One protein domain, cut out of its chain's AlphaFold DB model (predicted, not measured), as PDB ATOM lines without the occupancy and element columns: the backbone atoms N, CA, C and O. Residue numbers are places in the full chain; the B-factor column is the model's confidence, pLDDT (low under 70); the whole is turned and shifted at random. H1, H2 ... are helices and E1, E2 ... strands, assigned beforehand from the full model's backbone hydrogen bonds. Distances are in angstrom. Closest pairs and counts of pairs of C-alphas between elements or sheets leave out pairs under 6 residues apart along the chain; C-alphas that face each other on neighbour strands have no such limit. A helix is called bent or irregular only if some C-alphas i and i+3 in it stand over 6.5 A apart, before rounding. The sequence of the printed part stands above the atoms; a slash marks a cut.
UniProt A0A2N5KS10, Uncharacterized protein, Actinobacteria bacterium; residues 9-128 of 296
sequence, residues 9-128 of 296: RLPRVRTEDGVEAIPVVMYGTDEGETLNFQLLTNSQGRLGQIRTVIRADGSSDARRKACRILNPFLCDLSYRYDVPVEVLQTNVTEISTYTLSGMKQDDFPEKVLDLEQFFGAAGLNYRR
ATOM      1  N   ARG A   9      24.987  22.860  22.181       80.69
ATOM      2  CA  ARG A   9      25.923  21.992  22.920       80.69
ATOM      3  C   ARG A   9      26.230  22.544  24.309       80.69
ATOM      4  O   ARG A   9      26.745  23.651  24.385       80.69
ATOM      5  N   LEU A  10      25.984  21.777  25.377       78.19
ATOM      6  CA  LEU A  10      26.347  22.193  26.737       78.19
ATOM      7  C   LEU A  10      27.806  21.802  27.045       78.19
ATOM      8  O   LEU A  10      28.187  20.647  26.829       78.19
ATOM      9  N   PRO A  11      28.632  22.722  27.567       72.44
ATOM     10  CA  PRO A  11      29.939  22.397  28.118       72.44
ATOM     11  C   PRO A  11      29.835  21.396  29.266       72.44
ATOM     12  O   PRO A  11      28.957  21.491  30.124       72.44
ATOM     13  N   ARG A  12      30.790  20.466  29.312       74.25
ATOM     14  CA  ARG A  12      30.951  19.561  30.449       74.25
ATOM     15  C   ARG A  12      31.710  20.282  31.550       74.25
ATOM     16  O   ARG A  12      32.931  20.402  31.481       74.25
ATOM     17  N   VAL A  13      30.990  20.749  32.557       73.25
ATOM     18  CA  VAL A  13      31.594  21.298  33.773       73.25
ATOM     19  C   VAL A  13      31.738  20.154  34.770       73.25
ATOM     20  O   VAL A  13      30.806  19.378  34.953       73.25
ATOM     21  N   ARG A  14      32.905  20.010  35.397       75.19
ATOM     22  CA  ARG A  14      33.111  19.044  36.484       75.19
ATOM     23  C   ARG A  14      33.311  19.789  37.793       75.19
ATOM     24  O   ARG A  14      33.990  20.812  37.812       75.19
ATOM     25  N   THR A  15      32.711  19.283  38.861       72.88
ATOM     26  CA  THR A  15      32.980  19.746  40.222       72.88
ATOM     27  C   THR A  15      34.368  19.290  40.671       72.88
ATOM     28  O   THR A  15      34.978  18.419  40.046       72.88
ATOM     29  N   GLU A  16      34.867  19.859  41.770       73.12
ATOM     30  CA  GLU A  16      36.151  19.474  42.379       73.12
ATOM     31  C   GLU A  16      36.215  17.970  42.710       73.12
ATOM     32  O   GLU A  16      37.263  17.346  42.568       73.12
ATOM     33  N   ASP A  17      35.064  17.364  43.018       75.06
ATOM     34  CA  ASP A  17      34.911  15.928  43.283       75.06
ATOM     35  C   ASP A  17      34.868  15.055  42.008       75.06
ATOM     36  O   ASP A  17      34.639  13.846  42.071       75.06
ATOM     37  N   GLY A  18      35.042  15.651  40.823       72.00
ATOM     38  CA  GLY A  18      35.047  14.958  39.531       72.00
ATOM     39  C   GLY A  18      33.663  14.595  38.979       72.00
ATOM     40  O   GLY A  18      33.582  13.972  37.915       72.00
ATOM     41  N   VAL A  19      32.581  14.995  39.656       75.81
ATOM     42  CA  VAL A  19      31.194  14.781  39.213       75.81
ATOM     43  C   VAL A  19      30.833  15.807  38.139       75.81
ATOM     44  O   VAL A  19      31.190  16.977  38.238       75.81
ATOM     45  N   GLU A  20      30.124  15.385  37.092       75.50
ATOM     46  CA  GLU A  20      29.621  16.312  36.075       75.50
ATOM     47  C   GLU A  20      28.552  17.230  36.689       75.50
ATOM     48  O   GLU A  20      27.528  16.776  37.201       75.50
ATOM     49  N   ALA A  21      28.823  18.533  36.681       75.69
ATOM     50  CA  ALA A  21      27.923  19.553  37.177       75.69
ATOM     51  C   ALA A  21      26.806  19.792  36.157       75.69
ATOM     52  O   ALA A  21      27.057  19.991  34.969       75.69
ATOM     53  N   ILE A  22      25.564  19.810  36.640       79.25
ATOM     54  CA  ILE A  22      24.397  20.162  35.831       79.25
ATOM     55  C   ILE A  22      24.264  21.690  35.846       79.25
ATOM     56  O   ILE A  22      24.077  22.246  36.931       79.25
ATOM     57  N   PRO A  23      24.325  22.390  34.698       79.00
ATOM     58  CA  PRO A  23      24.105  23.832  34.663       79.00
ATOM     59  C   PRO A  23      22.694  24.184  35.156       79.00
ATOM     60  O   PRO A  23      21.710  23.554  34.752       79.00
ATOM     61  N   VAL A  24      22.585  25.194  36.023       76.56
ATOM     62  CA  VAL A  24      21.308  25.623  36.611       76.56
ATOM     63  C   VAL A  24      21.072  27.101  36.355       76.56
ATOM     64  O   VAL A  24      21.723  27.933  36.974       76.56
ATOM     65  N   VAL A  25      20.087  27.431  35.521       74.75
ATOM     66  CA  VAL A  25      19.631  28.814  35.322       74.75
ATOM     67  C   VAL A  25      18.692  29.199  36.458       74.75
ATOM     68  O   VAL A  25      17.682  28.531  36.689       74.75
ATOM     69  N   MET A  26      19.005  30.290  37.153       72.19
ATOM     70  CA  MET A  26      18.145  30.856  38.190       72.19
ATOM     71  C   MET A  26      17.310  31.997  37.610       72.19
ATOM     72  O   MET A  26      17.857  32.936  37.038       72.19
ATOM     73  N   TYR A  27      15.991  31.938  37.788       68.62
ATOM     74  CA  TYR A  27      15.070  32.983  37.350       68.62
ATOM     75  C   TYR A  27      14.261  33.527  38.526       68.62
ATOM     76  O   TYR A  27      13.605  32.763  39.232       68.62
ATOM     77  N   GLY A  28      14.266  34.848  38.712       66.50
ATOM     78  CA  GLY A  28      13.421  35.535  39.692       66.50
ATOM     79  C   GLY A  28      12.128  36.061  39.062       66.50
ATOM     80  O   GLY A  28      12.186  36.786  38.072       66.50
ATOM     81  N   THR A  29      10.968  35.744  39.633       65.25
ATOM     82  CA  THR A  29       9.658  36.271  39.208       65.25
ATOM     83  C   THR A  29       9.355  37.612  39.862       65.25
ATOM     84  O   THR A  29       9.902  37.921  40.922       65.25
ATOM     85  N   ASP A  30       8.431  38.388  39.280       61.62
ATOM     86  CA  ASP A  30       8.005  39.691  39.813       61.62
ATOM     87  C   ASP A  30       7.456  39.652  41.248       61.62
ATOM     88  O   ASP A  30       7.563  40.626  41.990       61.62
ATOM     89  N   GLU A  31       6.991  38.481  41.664       65.38
ATOM     90  CA  GLU A  31       6.437  38.189  42.984       65.38
ATOM     91  C   GLU A  31       7.522  37.790  44.009       65.38
ATOM     92  O   GLU A  31       7.220  37.548  45.173       65.38
ATOM     93  N   GLY A  32       8.799  37.750  43.602       64.44
ATOM     94  CA  GLY A  32       9.935  37.419  44.471       64.44
ATOM     95  C   GLY A  32      10.264  35.928  44.549       64.44
ATOM     96  O   GLY A  32      11.211  35.550  45.239       64.44
ATOM     97  N   GLU A  33       9.542  35.073  43.823       68.44
ATOM     98  CA  GLU A  33       9.876  33.653  43.736       68.44
ATOM     99  C   GLU A  33      11.132  33.459  42.886       68.44
ATOM    100  O   GLU A  33      11.289  34.087  41.841       68.44
ATOM    101  N   THR A  34      12.030  32.572  43.313       71.00
ATOM    102  CA  THR A  34      13.189  32.165  42.510       71.00
ATOM    103  C   THR A  34      13.029  30.712  42.112       71.00
ATOM    104  O   THR A  34      12.756  29.859  42.958       71.00
ATOM    105  N   LEU A  35      13.198  30.432  40.826       74.62
ATOM    106  CA  LEU A  35      13.099  29.097  40.266       74.62
ATOM    107  C   LEU A  35      14.399  28.692  39.598       74.62
ATOM    108  O   LEU A  35      15.037  29.481  38.905       74.62
ATOM    109  N   ASN A  36      14.737  27.424  39.794       82.62
ATOM    110  CA  ASN A  36      15.932  26.810  39.250       82.62
ATOM    111  C   ASN A  36      15.533  25.927  38.067       82.62
ATOM    112  O   ASN A  36      14.691  25.033  38.205       82.62
ATOM    113  N   PHE A  37      16.139  26.181  36.914       83.88
ATOM    114  CA  PHE A  37      16.004  25.375  35.709       83.88
ATOM    115  C   PHE A  37      17.303  24.617  35.468       83.88
ATOM    116  O   PHE A  37      18.335  25.209  35.173       83.88
ATOM    117  N   GLN A  38      17.246  23.299  35.596       86.94
ATOM    118  CA  GLN A  38      18.339  22.398  35.256       86.94
ATOM    119  C   GLN A  38      18.386  22.207  33.742       86.94
ATOM    120  O   GLN A  38      17.366  21.873  33.132       86.94
ATOM    121  N   LEU A  39      19.563  22.398  33.154       86.62
ATOM    122  CA  LEU A  39      19.837  22.143  31.745       86.62
ATOM    123  C   LEU A  39      20.494  20.765  31.617       86.62
ATOM    124  O   LEU A  39      21.608  20.559  32.086       86.62
ATOM    125  N   LEU A  40      19.789  19.809  31.020       86.31
ATOM    126  CA  LEU A  40      20.226  18.419  30.908       86.31
ATOM    127  C   LEU A  40      20.628  18.109  29.468       86.31
ATOM    128  O   LEU A  40      19.921  18.485  28.528       86.31
ATOM    129  N   THR A  41      21.746  17.408  29.299       86.56
ATOM    130  CA  THR A  41      22.224  16.962  27.991       86.56
ATOM    131  C   THR A  41      21.548  15.670  27.532       86.56
ATOM    132  O   THR A  41      21.147  14.839  28.344       86.56
ATOM    133  N   ASN A  42      21.442  15.495  26.218       85.44
ATOM    134  CA  ASN A  42      21.194  14.208  25.582       85.44
ATOM    135  C   ASN A  42      22.498  13.407  25.432       85.44
ATOM    136  O   ASN A  42      23.594  13.893  25.738       85.44
ATOM    137  N   SER A  43      22.392  12.190  24.901       83.56
ATOM    138  CA  SER A  43      23.538  11.306  24.634       83.56
ATOM    139  C   SER A  43      24.659  11.915  23.764       83.56
ATOM    140  O   SER A  43      25.807  11.478  23.860       83.56
ATOM    141  N   GLN A  44      24.379  12.953  22.967       81.69
ATOM    142  CA  GLN A  44      25.363  13.656  22.128       81.69
ATOM    143  C   GLN A  44      26.034  14.857  22.832       81.69
ATOM    144  O   GLN A  44      26.936  15.495  22.276       81.69
ATOM    145  N   GLY A  45      25.636  15.165  24.070       80.88
ATOM    146  CA  GLY A  45      26.108  16.335  24.818       80.88
ATOM    147  C   GLY A  45      25.414  17.641  24.420       80.88
ATOM    148  O   GLY A  45      25.909  18.725  24.739       80.88
ATOM    149  N   ARG A  46      24.288  17.560  23.710       82.75
ATOM    150  CA  ARG A  46      23.447  18.710  23.369       82.75
ATOM    151  C   ARG A  46      22.351  18.896  24.408       82.75
ATOM    152  O   ARG A  46      21.961  17.927  25.043       82.75
ATOM    153  N   LEU A  47      21.852  20.113  24.612       84.19
ATOM    154  CA  LEU A  47      20.741  20.398  25.518       84.19
ATOM    155  C   LEU A  47      19.523  19.582  25.058       84.19
ATOM    156  O   LEU A  47      18.956  19.842  24.005       84.19
ATOM    157  N   GLY A  48      19.137  18.577  25.834       83.75
ATOM    158  CA  GLY A  48      18.014  17.700  25.509       83.75
ATOM    159  C   GLY A  48      16.781  17.966  26.358       83.75
ATOM    160  O   GLY A  48      15.662  17.666  25.943       83.75
ATOM    161  N   GLN A  49      16.958  18.542  27.548       86.88
ATOM    162  CA  GLN A  49      15.847  18.801  28.451       86.88
ATOM    163  C   GLN A  49      16.123  19.993  29.368       86.88
ATOM    164  O   GLN A  49      17.222  20.162  29.887       86.88
ATOM    165  N   ILE A  50      15.079  20.785  29.618       86.62
ATOM    166  CA  ILE A  50      15.056  21.793  30.677       86.62
ATOM    167  C   ILE A  50      14.086  21.315  31.755       86.62
ATOM    168  O   ILE A  50      12.932  20.995  31.461       86.62
ATOM    169  N   ARG A  51      14.547  21.245  33.007       88.12
ATOM    170  CA  ARG A  51      13.764  20.711  34.128       88.12
ATOM    171  C   ARG A  51      13.656  21.716  35.263       88.12
ATOM    172  O   ARG A  51      14.641  22.329  35.649       88.12
ATOM    173  N   THR A  52      12.468  21.841  35.843       87.56
ATOM    174  CA  THR A  52      12.243  22.641  37.052       87.56
ATOM    175  C   THR A  52      11.207  21.979  37.956       87.56
ATOM    176  O   THR A  52      10.478  21.082  37.524       87.56
ATOM    177  N   VAL A  53      11.148  22.416  39.213       85.62
ATOM    178  CA  VAL A  53      10.140  22.013  40.199       85.62
ATOM    179  C   VAL A  53       9.466  23.276  40.717       85.62
ATOM    180  O   VAL A  53      10.141  24.193  41.178       85.62
ATOM    181  N   ILE A  54       8.136  23.320  40.641       85.25
ATOM    182  CA  ILE A  54       7.334  24.500  40.982       85.25
ATOM    183  C   ILE A  54       6.090  24.114  41.780       85.25
ATOM    184  O   ILE A  54       5.564  23.011  41.632       85.25
ATOM    185  N   ARG A  55       5.591  25.045  42.599       86.00
ATOM    186  CA  ARG A  55       4.290  24.919  43.270       86.00
ATOM    187  C   ARG A  55       3.173  25.418  42.355       86.00
ATOM    188  O   ARG A  55       3.246  26.522  41.808       86.00
ATOM    189  N   ALA A  56       2.130  24.612  42.193       85.38
ATOM    190  CA  ALA A  56       1.026  24.912  41.293       85.38
ATOM    191  C   ALA A  56      -0.271  24.221  41.713       85.38
ATOM    192  O   ALA A  56      -0.235  23.140  42.300       85.38
ATOM    193  N   ASP A  57      -1.398  24.811  41.316       87.25
ATOM    194  CA  ASP A  57      -2.747  24.295  41.578       87.25
ATOM    195  C   ASP A  57      -3.153  23.264  40.507       87.25
ATOM    196  O   ASP A  57      -4.173  23.383  39.826       87.25
ATOM    197  N   GLY A  58      -2.288  22.266  40.301       79.69
ATOM    198  CA  GLY A  58      -2.443  21.209  39.300       79.69
ATOM    199  C   GLY A  58      -1.581  21.382  38.043       79.69
ATOM    200  O   GLY A  58      -0.812  22.334  37.881       79.69
ATOM    201  N   SER A  59      -1.696  20.421  37.124       73.94
ATOM    202  CA  SER A  59      -0.780  20.278  35.982       73.94
ATOM    203  C   SER A  59      -0.865  21.416  34.957       73.94
ATOM    204  O   SER A  59       0.155  21.833  34.406       73.94
ATOM    205  N   SER A  60      -2.062  21.961  34.723       73.75
ATOM    206  CA  SER A  60      -2.266  23.093  33.806       73.75
ATOM    207  C   SER A  60      -1.637  24.384  34.340       73.75
ATOM    208  O   SER A  60      -0.943  25.087  33.599       73.75
ATOM    209  N   ASP A  61      -1.812  24.666  35.637       78.31
ATOM    210  CA  ASP A  61      -1.186  25.819  36.288       78.31
ATOM    211  C   ASP A  61       0.340  25.673  36.322       78.31
ATOM    212  O   ASP A  61       1.052  26.617  35.974       78.31
ATOM    213  N   ALA A  62       0.844  24.466  36.611       81.38
ATOM    214  CA  ALA A  62       2.272  24.166  36.558       81.38
ATOM    215  C   ALA A  62       2.837  24.450  35.162       81.38
ATOM    216  O   ALA A  62       3.795  25.208  35.013       81.38
ATOM    217  N   ARG A  63       2.198  23.923  34.111       79.62
ATOM    218  CA  ARG A  63       2.616  24.175  32.726       79.62
ATOM    219  C   ARG A  63       2.647  25.668  32.414       79.62
ATOM    220  O   ARG A  63       3.638  26.159  31.879       79.62
ATOM    221  N   ARG A  64       1.574  26.391  32.748       79.81
ATOM    222  CA  ARG A  64       1.454  27.829  32.488       79.81
ATOM    223  C   ARG A  64       2.558  28.618  33.194       79.81
ATOM    224  O   ARG A  64       3.199  29.448  32.553       79.81
ATOM    225  N   LYS A  65       2.802  28.347  34.481       81.81
ATOM    226  CA  LYS A  65       3.869  28.979  35.272       81.81
ATOM    227  C   LYS A  65       5.247  28.667  34.694       81.81
ATOM    228  O   LYS A  65       5.999  29.597  34.423       81.81
ATOM    229  N   ALA A  66       5.541  27.395  34.425       80.69
ATOM    230  CA  ALA A  66       6.812  26.976  33.843       80.69
ATOM    231  C   ALA A  66       7.068  27.651  32.487       80.69
ATOM    232  O   ALA A  66       8.126  28.240  32.301       80.69
ATOM    233  N   CYS A  67       6.087  27.656  31.575       79.12
ATOM    234  CA  CYS A  67       6.224  28.305  30.266       79.12
ATOM    235  C   CYS A  67       6.427  29.818  30.398       79.12
ATOM    236  O   CYS A  67       7.312  30.370  29.754       79.12
ATOM    237  N   ARG A  68       5.635  30.487  31.248       79.38
ATOM    238  CA  ARG A  68       5.748  31.935  31.488       79.38
ATOM    239  C   ARG A  68       7.146  32.318  31.973       79.38
ATOM    240  O   ARG A  68       7.682  33.321  31.531       79.38
ATOM    241  N   ILE A  69       7.712  31.522  32.874       78.56
ATOM    242  CA  ILE A  69       8.987  31.814  33.539       78.56
ATOM    243  C   ILE A  69      10.173  31.418  32.655       78.56
ATOM    244  O   ILE A  69      11.188  32.101  32.646       78.56
ATOM    245  N   LEU A  70      10.040  30.338  31.884       80.75
ATOM    246  CA  LEU A  70      11.084  29.864  30.982       80.75
ATOM    247  C   LEU A  70      11.178  30.702  29.697       80.75
ATOM    248  O   LEU A  70      12.251  30.810  29.110       80.75
ATOM    249  N   ASN A  71      10.072  31.303  29.246       81.38
ATOM    250  CA  ASN A  71      10.010  32.013  27.966       81.38
ATOM    251  C   ASN A  71      11.097  33.093  27.775       81.38
ATOM    252  O   ASN A  71      11.717  33.083  26.711       81.38
ATOM    253  N   PRO A  72      11.389  33.977  28.749       79.94
ATOM    254  CA  PRO A  72      12.446  34.979  28.605       79.94
ATOM    255  C   PRO A  72      13.820  34.354  28.346       79.94
ATOM    256  O   PRO A  72      14.542  34.823  27.470       79.94
ATOM    257  N   PHE A  73      14.144  33.254  29.035       80.19
ATOM    258  CA  PHE A  73      15.392  32.518  28.828       80.19
ATOM    259  C   PHE A  73      15.471  31.917  27.417       80.19
ATOM    260  O   PHE A  73      16.486  32.057  26.746       80.19
ATOM    261  N   LEU A  74      14.389  31.317  26.911       83.06
ATOM    262  CA  LEU A  74      14.361  30.780  25.541       83.06
ATOM    263  C   LEU A  74      14.497  31.877  24.479       83.06
ATOM    264  O   LEU A  74      15.127  31.669  23.442       83.06
ATOM    265  N   CYS A  75      13.901  33.044  24.728       83.88
ATOM    266  CA  CYS A  75      14.027  34.209  23.855       83.88
ATOM    267  C   CYS A  75      15.466  34.741  23.850       83.88
ATOM    268  O   CYS A  75      16.000  35.051  22.788       83.88
ATOM    269  N   ASP A  76      16.109  34.794  25.015       83.06
ATOM    270  CA  ASP A  76      17.509  35.193  25.161       83.06
ATOM    271  C   ASP A  76      18.470  34.208  24.482       83.06
ATOM    272  O   ASP A  76      19.338  34.634  23.722       83.06
ATOM    273  N   LEU A  77      18.262  32.897  24.655       82.00
ATOM    274  CA  LEU A  77      18.984  31.866  23.903       82.00
ATOM    275  C   LEU A  77      18.821  32.069  22.392       82.00
ATOM    276  O   LEU A  77      19.803  32.051  21.652       82.00
ATOM    277  N   SER A  78      17.589  32.301  21.934       83.06
ATOM    278  CA  SER A  78      17.310  32.499  20.508       83.06
ATOM    279  C   SER A  78      18.009  33.733  19.948       83.06
ATOM    280  O   SER A  78      18.444  33.725  18.803       83.06
ATOM    281  N   TYR A  79      18.138  34.787  20.752       84.94
ATOM    282  CA  TYR A  79      18.859  36.000  20.386       84.94
ATOM    283  C   TYR A  79      20.377  35.794  20.360       84.94
ATOM    284  O   TYR A  79      21.008  36.053  19.337       84.94
ATOM    285  N   ARG A  80      20.961  35.302  21.458       81.81
ATOM    286  CA  ARG A  80      22.419  35.165  21.624       81.81
ATOM    287  C   ARG A  80      23.021  34.141  20.678       81.81
ATOM    288  O   ARG A  80      24.060  34.401  20.080       81.81
ATOM    289  N   TYR A  81      22.355  33.000  20.523       76.31
ATOM    290  CA  TYR A  81      22.787  31.987  19.568       76.31
ATOM    291  C   TYR A  81      22.200  32.226  18.208       76.31
ATOM    292  O   TYR A  81      22.714  31.683  17.253       76.31
ATOM    293  N   ASP A  82      21.193  33.073  18.051       79.69
ATOM    294  CA  ASP A  82      20.682  33.393  16.733       79.69
ATOM    295  C   ASP A  82      20.113  32.142  16.009       79.69
ATOM    296  O   ASP A  82      20.405  31.859  14.843       79.69
ATOM    297  N   VAL A  83      19.316  31.367  16.756       77.88
ATOM    298  CA  VAL A  83      18.598  30.136  16.352       77.88
ATOM    299  C   VAL A  83      17.166  30.166  16.877       77.88
ATOM    300  O   VAL A  83      16.920  30.764  17.925       77.88
ATOM    301  N   PRO A  84      16.202  29.527  16.199       71.81
ATOM    302  CA  PRO A  84      14.841  29.452  16.705       71.81
ATOM    303  C   PRO A  84      14.780  28.372  17.790       71.81
ATOM    304  O   PRO A  84      14.670  27.184  17.506       71.81
ATOM    305  N   VAL A  85      14.909  28.762  19.059       74.31
ATOM    306  CA  VAL A  85      14.770  27.802  20.162       74.31
ATOM    307  C   VAL A  85      13.290  27.534  20.387       74.31
ATOM    308  O   VAL A  85      12.529  28.455  20.685       74.31
ATOM    309  N   GLU A  86      12.860  26.278  20.304       70.44
ATOM    310  CA  GLU A  86      11.469  25.880  20.526       70.44
ATOM    311  C   GLU A  86      11.339  24.808  21.609       70.44
ATOM    312  O   GLU A  86      12.239  24.004  21.839       70.44
ATOM    313  N   VAL A  87      10.209  24.823  22.328       71.12
ATOM    314  CA  VAL A  87       9.887  23.777  23.307       71.12
ATOM    315  C   VAL A  87       9.054  22.733  22.592       71.12
ATOM    316  O   VAL A  87       7.840  22.883  22.474       71.12
ATOM    317  N   LEU A  88       9.717  21.673  22.142       66.12
ATOM    318  CA  LEU A  88       9.066  20.594  21.403       66.12
ATOM    319  C   LEU A  88       8.098  19.823  22.292       66.12
ATOM    320  O   LEU A  88       7.022  19.459  21.842       66.12
ATOM    321  N   GLN A  89       8.456  19.587  23.558       68.50
ATOM    322  CA  GLN A  89       7.639  18.815  24.487       68.50
ATOM    323  C   GLN A  89       7.693  19.380  25.903       68.50
ATOM    324  O   GLN A  89       8.760  19.641  26.452       68.50
ATOM    325  N   THR A  90       6.522  19.512  26.531       74.38
ATOM    326  CA  THR A  90       6.412  19.791  27.969       74.38
ATOM    327  C   THR A  90       5.800  18.596  28.672       74.38
ATOM    328  O   THR A  90       4.648  18.264  28.412       74.38
ATOM    329  N   ASN A  91       6.555  17.983  29.579       76.12
ATOM    330  CA  ASN A  91       6.070  16.918  30.447       76.12
ATOM    331  C   ASN A  91       5.820  17.476  31.846       76.12
ATOM    332  O   ASN A  91       6.743  18.001  32.467       76.12
ATOM    333  N   VAL A  92       4.589  17.357  32.347       75.19
ATOM    334  CA  VAL A  92       4.263  17.713  33.737       75.19
ATOM    335  C   VAL A  92       4.017  16.441  34.524       75.19
ATOM    336  O   VAL A  92       3.146  15.657  34.157       75.19
ATOM    337  N   THR A  93       4.778  16.261  35.601       76.44
ATOM    338  CA  THR A  93       4.566  15.189  36.574       76.44
ATOM    339  C   THR A  93       4.105  15.805  37.882       76.44
ATOM    340  O   THR A  93       4.840  16.572  38.501       76.44
ATOM    341  N   GLU A  94       2.887  15.482  38.305       76.50
ATOM    342  CA  GLU A  94       2.416  15.851  39.638       76.50
ATOM    343  C   GLU A  94       3.110  14.960  40.680       76.50
ATOM    344  O   GLU A  94       2.969  13.744  40.646       76.50
ATOM    345  N   ILE A  95       3.874  15.545  41.603       74.06
ATOM    346  CA  ILE A  95       4.710  14.782  42.553       74.06
ATOM    347  C   ILE A  95       3.856  13.989  43.560       74.06
ATOM    348  O   ILE A  95       4.252  12.907  43.981       74.06
ATOM    349  N   SER A  96       2.674  14.499  43.923       66.69
ATOM    350  CA  SER A  96       1.726  13.839  44.833       66.69
ATOM    351  C   SER A  96       1.062  12.606  44.223       66.69
ATOM    352  O   SER A  96       0.787  11.653  44.948       66.69
ATOM    353  N   THR A  97       0.781  12.620  42.916       63.75
ATOM    354  CA  THR A  97      -0.044  11.592  42.248       63.75
ATOM    355  C   THR A  97       0.703  10.792  41.180       63.75
ATOM    356  O   THR A  97       0.183   9.792  40.698       63.75
ATOM    357  N   TYR A  98       1.912  11.217  40.802       62.59
ATOM    358  CA  TYR A  98       2.735  10.677  39.712       62.59
ATOM    359  C   TYR A  98       2.077  10.701  38.316       62.59
ATOM    360  O   TYR A  98       2.508   9.989  37.408       62.59
ATOM    361  N   THR A  99       1.065  11.547  38.102       53.06
ATOM    362  CA  THR A  99       0.346  11.655  36.816       53.06
ATOM    363  C   THR A  99       1.150  12.448  35.771       53.06
ATOM    364  O   THR A  99       1.695  13.501  36.104       53.06
ATOM    365  N   LEU A 100       1.204  11.976  34.510       58.25
ATOM    366  CA  LEU A 100       1.983  12.550  33.390       58.25
ATOM    367  C   LEU A 100       1.088  13.116  32.261       58.25
ATOM    368  O   LEU A 100       0.083  12.507  31.903       58.25
ATOM    369  N   SER A 101       1.481  14.239  31.647       53.94
ATOM    370  CA  SER A 101       0.827  14.861  30.471       53.94
ATOM    371  C   SER A 101       1.865  15.453  29.493       53.94
ATOM    372  O   SER A 101       2.881  15.955  29.978       53.94
ATOM    373  N   GLY A 102       1.631  15.409  28.162       43.81
ATOM    374  CA  GLY A 102       2.563  15.898  27.118       43.81
ATOM    375  C   GLY A 102       1.932  16.324  25.769       43.81
ATOM    376  O   GLY A 102       0.831  15.893  25.437       43.81
ATOM    377  N   MET A 103       2.629  17.180  25.000       44.12
ATOM    378  CA  MET A 103       2.274  17.692  23.649       44.12
ATOM    379  C   MET A 103       3.559  17.908  22.807       44.12
ATOM    380  O   MET A 103       4.592  18.132  23.431       44.12
ATOM    381  N   LYS A 104       3.512  17.817  21.457       40.22
ATOM    382  CA  LYS A 104       4.681  17.806  20.531       40.22
ATOM    383  C   LYS A 104       4.617  18.876  19.402       40.22
ATOM    384  O   LYS A 104       3.529  19.067  18.863       40.22
ATOM    385  N   GLN A 105       5.755  19.465  18.984       39.91
ATOM    386  CA  GLN A 105       5.991  20.123  17.664       39.91
ATOM    387  C   GLN A 105       7.477  19.952  17.195       39.91
ATOM    388  O   GLN A 105       8.248  19.472  18.018       39.91
ATOM    389  N   ASP A 106       7.851  20.219  15.920       36.00
ATOM    390  CA  ASP A 106       9.099  19.767  15.206       36.00
ATOM    391  C   ASP A 106      10.229  20.846  14.973       36.00
ATOM    392  O   ASP A 106      10.017  22.016  15.266       36.00
ATOM    393  N   ASP A 107      11.407  20.414  14.447       43.16
ATOM    394  CA  ASP A 107      12.818  20.929  14.551       43.16
ATOM    395  C   ASP A 107      13.396  21.988  13.536       43.16
ATOM    396  O   ASP A 107      12.849  22.203  12.456       43.16
ATOM    397  N   PHE A 108      14.592  22.565  13.854       42.59
ATOM    398  CA  PHE A 108      15.431  23.576  13.118       42.59
ATOM    399  C   PHE A 108      16.966  23.458  13.433       42.59
ATOM    400  O   PHE A 108      17.240  22.835  14.432       42.59
ATOM    401  N   PRO A 109      17.966  24.060  12.714       42.88
ATOM    402  CA  PRO A 109      19.429  23.679  12.717       42.88
ATOM    403  C   PRO A 109      20.441  24.187  13.825       42.88
ATOM    404  O   PRO A 109      20.115  25.062  14.623       42.88
ATOM    405  N   GLU A 110      21.703  23.648  13.822       41.31
ATOM    406  CA  GLU A 110      22.795  23.563  14.875       41.31
ATOM    407  C   GLU A 110      23.618  24.814  15.298       41.31
ATOM    408  O   GLU A 110      24.132  25.484  14.406       41.31
ATOM    409  N   LYS A 111      23.875  25.056  16.623       48.66
ATOM    410  CA  LYS A 111      24.859  26.050  17.179       48.66
ATOM    411  C   LYS A 111      25.411  25.762  18.608       48.66
ATOM    412  O   LYS A 111      24.726  25.228  19.457       48.66
ATOM    413  N   VAL A 112      26.640  26.171  18.955       52.97
ATOM    414  CA  VAL A 112      27.294  25.856  20.264       52.97
ATOM    415  C   VAL A 112      26.915  26.835  21.398       52.97
ATOM    416  O   VAL A 112      26.935  28.038  21.163       52.97
ATOM    417  N   LEU A 113      26.629  26.342  22.624       53.03
ATOM    418  CA  LEU A 113      26.282  27.154  23.810       53.03
ATOM    419  C   LEU A 113      27.533  27.626  24.589       53.03
ATOM    420  O   LEU A 113      28.220  26.818  25.209       53.03
ATOM    421  N   ASP A 114      27.799  28.931  24.619       60.62
ATOM    422  CA  ASP A 114      28.726  29.573  25.569       60.62
ATOM    423  C   ASP A 114      28.073  29.800  26.953       60.62
ATOM    424  O   ASP A 114      27.172  30.625  27.085       60.62
ATOM    425  N   LEU A 115      28.515  29.070  27.986       53.62
ATOM    426  CA  LEU A 115      27.978  29.174  29.353       53.62
ATOM    427  C   LEU A 115      28.503  30.384  30.142       53.62
ATOM    428  O   LEU A 115      27.813  30.827  31.063       53.62
ATOM    429  N   GLU A 116      29.683  30.929  29.825       54.47
ATOM    430  CA  GLU A 116      30.286  32.011  30.625       54.47
ATOM    431  C   GLU A 116      29.465  33.303  30.519       54.47
ATOM    432  O   GLU A 116      29.292  34.030  31.495       54.47
ATOM    433  N   GLN A 117      28.826  33.514  29.368       51.91
ATOM    434  CA  GLN A 117      27.908  34.622  29.107       51.91
ATOM    435  C   GLN A 117      26.566  34.568  29.864       51.91
ATOM    436  O   GLN A 117      25.847  35.573  29.892       51.91
ATOM    437  N   PHE A 118      26.203  33.418  30.443       51.59
ATOM    438  CA  PHE A 118      24.944  33.219  31.180       51.59
ATOM    439  C   PHE A 118      25.157  33.033  32.689       51.59
ATOM    440  O   PHE A 118      24.245  33.299  33.476       51.59
ATOM    441  N   PHE A 119      26.357  32.600  33.087       47.19
ATOM    442  CA  PHE A 119      26.695  32.166  34.442       47.19
ATOM    443  C   PHE A 119      27.874  32.945  35.043       47.19
ATOM    444  O   PHE A 119      28.815  32.364  35.574       47.19
ATOM    445  N   GLY A 120      27.810  34.278  35.024       41.78
ATOM    446  CA  GLY A 120      28.567  35.091  35.981       41.78
ATOM    447  C   GLY A 120      27.967  34.973  37.390       41.78
ATOM    448  O   GLY A 120      26.778  34.681  37.533       41.78
ATOM    449  N   ALA A 121      28.748  35.258  38.439       41.06
ATOM    450  CA  ALA A 121      28.360  35.144  39.859       41.06
ATOM    451  C   ALA A 121      27.073  35.907  40.276       41.06
ATOM    452  O   ALA A 121      26.598  35.748  41.398       41.06
ATOM    453  N   ALA A 122      26.493  36.721  39.387       43.12
ATOM    454  CA  ALA A 122      25.247  37.455  39.599       43.12
ATOM    455  C   ALA A 122      23.998  36.830  38.936       43.12
ATOM    456  O   ALA A 122      22.886  37.227  39.291       43.12
ATOM    457  N   GLY A 123      24.153  35.878  38.004       48.34
ATOM    458  CA  GLY A 123      23.062  35.349  37.175       48.34
ATOM    459  C   GLY A 123      22.396  36.400  36.266       48.34
ATOM    460  O   GLY A 123      22.391  37.601  36.545       48.34
ATOM    461  N   LEU A 124      21.797  35.968  35.153       54.94
ATOM    462  CA  LEU A 124      20.978  36.846  34.308       54.94
ATOM    463  C   LEU A 124      19.677  37.222  35.030       54.94
ATOM    464  O   LEU A 124      18.733  36.440  35.110       54.94
ATOM    465  N   ASN A 125      19.607  38.450  35.546       61.91
ATOM    466  CA  ASN A 125      18.389  38.992  36.139       61.91
ATOM    467  C   ASN A 125      17.646  39.873  35.126       61.91
ATOM    468  O   ASN A 125      17.854  41.085  35.074       61.91
ATOM    469  N   TYR A 126      16.737  39.274  34.352       63.56
ATOM    470  CA  TYR A 126      15.948  39.981  33.333       63.56
ATOM    471  C   TYR A 126      15.111  41.152  33.887       63.56
ATOM    472  O   TYR A 126      14.790  42.075  33.140       63.56
ATOM    473  N   ARG A 127      14.826  41.198  35.199       63.62
ATOM    474  CA  ARG A 127      14.141  42.345  35.835       63.62
ATOM    475  C   ARG A 127      15.014  43.600  35.856       63.62
ATOM    476  O   ARG A 127      14.486  44.707  35.891       63.62
ATOM    477  N   ARG A 128      16.342  43.449  35.801       66.31
ATOM    478  CA  ARG A 128      17.291  44.569  35.704       66.31
ATOM    479  C   ARG A 128      17.396  45.147  34.291       66.31
ATOM    480  O   ARG A 128      18.039  46.177  34.126       66.31
TER     481      ARG A 128
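This is residues 9 to 128 of the 296 residues of an uncharacterized protein of Actinobacteria bacterium (UniProt A0A2N5KS10). With little regular structure, this is a small three-stranded sheet near the middle, grazed by one bent helix, with the unnamed residues 81 to 128 looping round the outside. The 120 printed residues have three named strands, then one helix (E1, E2, E3, H1), holding 40 residues, class mixed. The sheet E1 E2 E3 is a meander, each strand the antiparallel neighbour of the one before. The whole is compact, radius of gyration of the C-alphas 15.0 A, spanning 36 by 34 by 33 A.

E1, residues 24 to 28, begins at C-alpha 24 (21.308, 25.623, 36.611). E2, residues 34 to 41, measures 22.9 A; E3 is residues 47 to 51. H1, residues 59 to 80, one helix by its hydrogen bonds, is bent: C-alphas 69 and 72 are 6.8 A apart. Its arms are H1a, 59 to 69, and H1b, 72 to 80, ending at (22.419, 35.165, 21.624).

Hairpin E1 and E2 has N 25 and O 37 within hydrogen-bond range, 2.9 A; hairpin E2 and E3 has N 38 and O 51, 2.8 A. H1a only grazes the sheet, with residues 66 to 69. The arms stand at a steep tilt of 42 degrees; in both, every O i to N i+4 pair is within hydrogen-bond range.

The printed part has no cut. Residues 27 to 33, 88 to 89 and 96 to 128 have pLDDT under 70.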